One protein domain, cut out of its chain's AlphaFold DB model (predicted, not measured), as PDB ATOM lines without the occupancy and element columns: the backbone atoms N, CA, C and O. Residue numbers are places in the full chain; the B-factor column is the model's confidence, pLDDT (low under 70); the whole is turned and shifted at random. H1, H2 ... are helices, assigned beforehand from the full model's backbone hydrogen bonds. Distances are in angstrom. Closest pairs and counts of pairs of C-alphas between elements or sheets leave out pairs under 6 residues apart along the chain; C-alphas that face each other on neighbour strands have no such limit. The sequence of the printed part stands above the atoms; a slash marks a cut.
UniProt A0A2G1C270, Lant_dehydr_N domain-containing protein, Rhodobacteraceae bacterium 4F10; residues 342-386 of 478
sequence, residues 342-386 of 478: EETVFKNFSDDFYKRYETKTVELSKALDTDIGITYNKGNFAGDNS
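What this domain is: This is residues 342 to 386 of the 478 residues of the protein "Lant_dehydr_N domain-containing protein" of Rhodobacteraceae bacterium 4F10 (UniProt A0A2G1C270). The printed part is a flat zigzag: the helix H1 runs out, the chain folds back through a short link and the small helix H2, and residues 373 to 379 return toward the beginning of H1 before residues 380 to 386 turn back again. The printed part has 45 residues with two named helices, H1 then H2, and no named strand; its class is all helix, though helices hold 18 of the 45 residues. It is only just compact, close to loose, with a radius of gyration of the C-alphas of 10.7 A and spans of 30 by 26 by 13 A.

Where its parts are: H1, residues 345 to 357, begins at C-alpha 345 (325.611, 354.745, 223.139) and is 17.9 A long from first to last C-alpha. H2, residues 364 to 368, ends at C-alpha 368 (319.471, 366.018, 226.190).

How they stand to each other: H1 and H2 are close but not clearly touching; their closest C-alphas, those of Phe 353 and Ala 367, are 7.7 A apart. In both helices every O i to N i+4 pair is within hydrogen-bond range.

The domain as a whole: The C-alphas farthest apart, those of Glu 342 and Ser 386, are 30.3 A apart. The printed part has no cut. Residues 369 to 386 have no named element. The pLDDT is under 70 at residue 342 and residues 378 to 386.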
ATOM      1  N   GLU A 342     332.179 349.855 217.840       67.81
ATOM      2  CA  GLU A 342     331.847 350.963 216.936       67.81
ATOM      3  C   GLU A 342     330.460 351.536 217.252       67.81
ATOM      4  O   GLU A 342     330.227 352.718 217.011       67.81
ATOM      5  N   GLU A 343     329.575 350.745 217.864       72.44
ATOM      6  CA  GLU A 343     328.176 351.095 218.133       72.44
ATOM      7  C   GLU A 343     327.961 351.399 219.619       72.44
ATOM      8  O   GLU A 343     327.144 350.800 220.318       72.44
ATOM      9  N   THR A 344     328.720 352.366 220.137       80.00
ATOM     10  CA  THR A 344     328.522 352.828 221.517       80.00
ATOM     11  C   THR A 344     327.302 353.743 221.627       80.00
ATOM     12  O   THR A 344     326.970 354.478 220.698       80.00
ATOM     13  N   VAL A 345     326.687 353.786 222.814       84.38
ATOM     14  CA  VAL A 345     325.611 354.745 223.139       84.38
ATOM     15  C   VAL A 345     326.016 356.181 222.798       84.38
ATOM     16  O   VAL A 345     325.228 356.929 222.226       84.38
ATOM     17  N   PHE A 346     327.263 356.552 223.102       86.56
ATOM     18  CA  PHE A 346     327.786 357.885 222.823       86.56
ATOM     19  C   PHE A 346     327.969 358.142 221.324       86.56
ATOM     20  O   PHE A 346     327.643 359.226 220.854       86.56
ATOM     21  N   LYS A 347     328.451 357.154 220.556       87.50
ATOM     22  CA  LYS A 347     328.577 357.284 219.098       87.50
ATOM     23  C   LYS A 347     327.208 357.452 218.440       87.50
ATOM     24  O   LYS A 347     327.042 358.370 217.646       87.50
ATOM     25  N   ASN A 348     326.223 356.654 218.849       88.44
ATOM     26  CA  ASN A 348     324.847 356.779 218.366       88.44
ATOM     27  C   ASN A 348     324.263 358.162 218.685       88.44
ATOM     28  O   ASN A 348     323.698 358.809 217.808       88.44
ATOM     29  N   PHE A 349     324.462 358.649 219.915       91.06
ATOM     30  CA  PHE A 349     324.063 360.004 220.291       91.06
ATOM     31  C   PHE A 349     324.782 361.070 219.452       91.06
ATOM     32  O   PHE A 349     324.139 361.990 218.964       91.06
ATOM     33  N   SER A 350     326.094 360.934 219.233       91.50
ATOM     34  CA  SER A 350     326.885 361.858 218.411       91.50
ATOM     35  C   SER A 350     326.408 361.902 216.958       91.50
ATOM     36  O   SER A 350     326.375 362.979 216.366       91.50
ATOM     37  N   ASP A 351     326.061 360.756 216.375       92.44
ATOM     38  CA  ASP A 351     325.583 360.680 214.996       92.44
ATOM     39  C   ASP A 351     324.185 361.293 214.869       92.44
ATOM     40  O   ASP A 351     323.926 362.045 213.931       92.44
ATOM     41  N   ASP A 352     323.298 361.033 215.828       92.69
ATOM     42  CA  ASP A 352     321.972 361.654 215.866       92.69
ATOM     43  C   ASP A 352     322.060 363.165 216.131       92.69
ATOM     44  O   ASP A 352     321.319 363.939 215.521       92.69
ATOM     45  N   PHE A 353     323.009 363.602 216.968       94.75
ATOM     46  CA  PHE A 353     323.303 365.016 217.206       94.75
ATOM     47  C   PHE A 353     323.707 365.716 215.917       94.75
ATOM     48  O   PHE A 353     323.115 366.735 215.565       94.75
ATOM     49  N   TYR A 354     324.653 365.140 215.176       94.94
ATOM     50  CA  TYR A 354     325.093 365.709 213.908       94.94
ATOM     51  C   TYR A 354     323.969 365.727 212.862       94.94
ATOM     52  O   TYR A 354     323.811 366.719 212.160       94.94
ATOM     53  N   LYS A 355     323.137 364.682 212.778       95.56
ATOM     54  CA  LYS A 355     321.990 364.664 211.849       95.56
ATOM     55  C   LYS A 355     320.969 365.767 212.137       95.56
ATOM     56  O   LYS A 355     320.375 366.285 211.199       95.56
ATOM     57  N   ARG A 356     320.720 366.087 213.412       95.12
ATOM     58  CA  ARG A 356     319.705 367.078 213.813       95.12
ATOM     59  C   ARG A 356     320.237 368.510 213.800       95.12
ATOM     60  O   ARG A 356     319.530 369.419 213.377       95.12
ATOM     61  N   TYR A 357     321.448 368.711 214.309       95.75
ATOM     62  CA  TYR A 357     321.999 370.039 214.591       95.75
ATOM     63  C   TYR A 357     323.182 370.421 213.697       95.75
ATOM     64  O   TYR A 357     323.596 371.581 213.707       95.75
ATOM     65  N   GLU A 358     323.709 369.479 212.913       95.12
ATOM     66  CA  GLU A 358     324.877 369.653 212.048       95.12
ATOM     67  C   GLU A 358     326.067 370.261 212.807       95.12
ATOM     68  O   GLU A 358     326.590 369.668 213.751       95.12
ATOM     69  N   THR A 359     326.505 371.453 212.401       94.88
ATOM     70  CA  THR A 359     327.652 372.171 212.968       94.88
ATOM     71  C   THR A 359     327.254 373.187 214.042       94.88
ATOM     72  O   THR A 359     328.111 373.914 214.546       94.88
ATOM     73  N   LYS A 360     325.966 373.263 214.415       95.19
ATOM     74  CA  LYS A 360     325.485 374.220 215.417       95.19
ATOM     75  C   LYS A 360     325.933 373.823 216.821       95.19
ATOM     76  O   LYS A 360     325.830 372.670 217.231       95.19
ATOM     77  N   THR A 361     326.356 374.817 217.595       95.44
ATOM     78  CA  THR A 361     326.495 374.676 219.045       95.44
ATOM     79  C   THR A 361     325.112 374.748 219.683       95.44
ATOM     80  O   THR A 361     324.373 375.704 219.455       95.44
ATOM     81  N   VAL A 362     324.763 373.735 220.473       94.38
ATOM     82  CA  VAL A 362     323.470 373.632 221.158       94.38
ATOM     83  C   VAL A 362     323.720 373.485 222.649       94.38
ATOM     84  O   VAL A 362     324.647 372.790 223.065       94.38
ATOM     85  N   GLU A 363     322.900 374.155 223.452       94.00
ATOM     86  CA  GLU A 363     322.917 374.020 224.904       94.00
ATOM     87  C   GLU A 363     322.683 372.555 225.306       94.00
ATOM     88  O   GLU A 363     321.786 371.894 224.778       94.00
ATOM     89  N   LEU A 364     323.493 372.034 226.232       92.44
ATOM     90  CA  LEU A 364     323.466 370.611 226.580       92.44
ATOM     91  C   LEU A 364     322.101 370.167 227.129       92.44
ATOM     92  O   LEU A 364     321.636 369.082 226.791       92.44
ATOM     93  N   SER A 365     321.458 371.018 227.928       92.06
ATOM     94  CA  SER A 365     320.104 370.817 228.456       92.06
ATOM     95  C   SER A 365     319.087 370.577 227.333       92.06
ATOM     96  O   SER A 365     318.386 369.571 227.350       92.06
ATOM     97  N   LYS A 366     319.090 371.419 226.293       92.69
ATOM     98  CA  LYS A 366     318.221 371.292 225.106       92.69
ATOM     99  C   LYS A 366     318.550 370.071 224.260       92.69
ATOM    100  O   LYS A 366     317.658 369.452 223.691       92.69
ATOM    101  N   ALA A 367     319.831 369.728 224.144       92.94
ATOM    102  CA  ALA A 367     320.255 368.559 223.384       92.94
ATOM    103  C   ALA A 367     319.825 367.244 224.053       92.94
ATOM    104  O   ALA A 367     319.497 366.297 223.341       92.94
ATOM    105  N   LEU A 368     319.840 367.192 225.390       90.50
ATOM    106  CA  LEU A 368     319.471 366.018 226.190       90.50
ATOM    107  C   LEU A 368     317.989 365.957 226.565       90.50
ATOM    108  O   LEU A 368     317.552 364.934 227.090       90.50
ATOM    109  N   ASP A 369     317.229 367.022 226.320       89.88
ATOM    110  CA  ASP A 369     315.789 367.016 226.534       89.88
ATOM    111  C   ASP A 369     315.115 365.962 225.642       89.88
ATOM    112  O   ASP A 369     315.388 365.867 224.443       89.88
ATOM    113  N   THR A 370     314.251 365.142 226.237       84.94
ATOM    114  CA  THR A 370     313.598 364.018 225.557       84.94
ATOM    115  C   THR A 370     312.518 364.451 224.570       84.94
ATOM    116  O   THR A 370     312.269 363.731 223.606       84.94
ATOM    117  N   ASP A 371     311.916 365.624 224.769       84.50
ATOM    118  CA  ASP A 371     310.793 366.118 223.971       84.50
ATOM    119  C   ASP A 371     311.284 366.962 222.787       84.50
ATOM    120  O   ASP A 371     310.798 366.823 221.663       84.50
ATOM    121  N   ILE A 372     312.272 367.833 223.021       88.88
ATOM    122  CA  ILE A 372     312.774 368.781 222.009       88.88
ATOM    123  C   ILE A 372     314.170 368.441 221.479       88.88
ATOM    124  O   ILE A 372     314.622 369.041 220.499       88.88
ATOM    125  N   GLY A 373     314.869 367.513 222.129       90.38
ATOM    126  CA  GLY A 373     316.267 367.194 221.885       90.38
ATOM    127  C   GLY A 373     316.476 365.832 221.234       90.38
ATOM    128  O   GLY A 373     315.877 365.499 220.207       90.38
ATOM    129  N   ILE A 374     317.423 365.079 221.793       89.38
ATOM    130  CA  ILE A 374     317.803 363.735 221.366       89.38
ATOM    131  C   ILE A 374     317.885 362.848 222.602       89.38
ATOM    132  O   ILE A 374     318.721 363.058 223.479       89.38
ATOM    133  N   THR A 375     317.077 361.792 222.629       81.19
ATOM    134  CA  THR A 375     317.094 360.810 223.714       81.19
ATOM    135  C   THR A 375     318.465 360.143 223.831       81.19
ATOM    136  O   THR A 375     318.917 359.425 222.929       81.19
ATOM    137  N   TYR A 376     319.122 360.344 224.973       80.94
ATOM    138  CA  TYR A 376     320.358 359.649 225.310       80.94
ATOM    139  C   TYR A 376     320.046 358.215 225.755       80.94
ATOM    140  O   TYR A 376     319.171 357.989 226.582       80.94
ATOM    141  N   ASN A 377     320.795 357.231 225.247       72.25
ATOM    142  CA  ASN A 377     320.662 355.823 225.643       72.25
ATOM    143  C   ASN A 377     319.282 355.176 225.373       72.25
ATOM    144  O   ASN A 377     318.707 354.538 226.254       72.25
ATOM    145  N   LYS A 378     318.824 355.220 224.112       63.31
ATOM    146  CA  LYS A 378     317.596 354.578 223.570       63.31
ATOM    147  C   LYS A 378     317.406 353.073 223.889       63.31
ATOM    148  O   LYS A 378     316.418 352.466 223.484       63.31
ATOM    149  N   GLY A 379     318.379 352.419 224.530       53.62
ATOM    150  CA  GLY A 379     318.336 351.009 224.926       53.62
ATOM    151  C   GLY A 379     317.790 350.748 226.332       53.62
ATOM    152  O   GLY A 379     317.329 349.639 226.579       53.62
ATOM    153  N   ASN A 380     317.812 351.747 227.220       48.19
ATOM    154  CA  ASN A 380     317.237 351.665 228.561       48.19
ATOM    155  C   ASN A 380     316.036 352.611 228.634       48.19
ATOM    156  O   ASN A 380     316.209 353.797 228.889       48.19
ATOM    157  N   PHE A 381     314.827 352.071 228.485       48.78
ATOM    158  CA  PHE A 381     313.535 352.756 228.676       48.78
ATOM    159  C   PHE A 381     313.293 353.278 230.113       48.78
ATOM    160  O   PHE A 381     312.165 353.529 230.504       48.78
ATOM    161  N   ALA A 382     314.330 353.432 230.938       45.00
ATOM    162  CA  ALA A 382     314.199 353.808 232.346       45.00
ATOM    163  C   ALA A 382     314.051 355.329 232.573       45.00
ATOM    164  O   ALA A 382     314.152 355.776 233.712       45.00
ATOM    165  N   GLY A 383     313.865 356.117 231.509       43.16
ATOM    166  CA  GLY A 383     313.674 357.571 231.587       43.16
ATOM    167  C   GLY A 383     312.628 358.139 230.625       43.16
ATOM    168  O   GLY A 383     312.373 359.336 230.687       43.16
ATOM    169  N   ASP A 384     312.010 357.312 229.775       47.22
ATOM    170  CA  ASP A 384     310.890 357.725 228.915       47.22
ATOM    171  C   ASP A 384     309.585 357.612 229.711       47.22
ATOM    172  O   ASP A 384     308.745 356.757 229.449       47.22
ATOM    173  N   ASN A 385     309.421 358.472 230.712       48.47
ATOM    174  CA  ASN A 385     308.136 358.645 231.382       48.47
ATOM    175  C   ASN A 385     307.522 359.949 230.878       48.47
ATOM    176  O   ASN A 385     307.548 360.975 231.555       48.47
ATOM    177  N   SER A 386     307.009 359.917 229.646       49.38
ATOM    178  CA  SER A 386     306.011 360.904 229.255       49.38
ATOM    179  C   SER A 386     304.738 360.593 230.052       49.38
ATOM    180  O   SER A 386     304.255 359.465 229.941       49.38
TER     181      SER A 386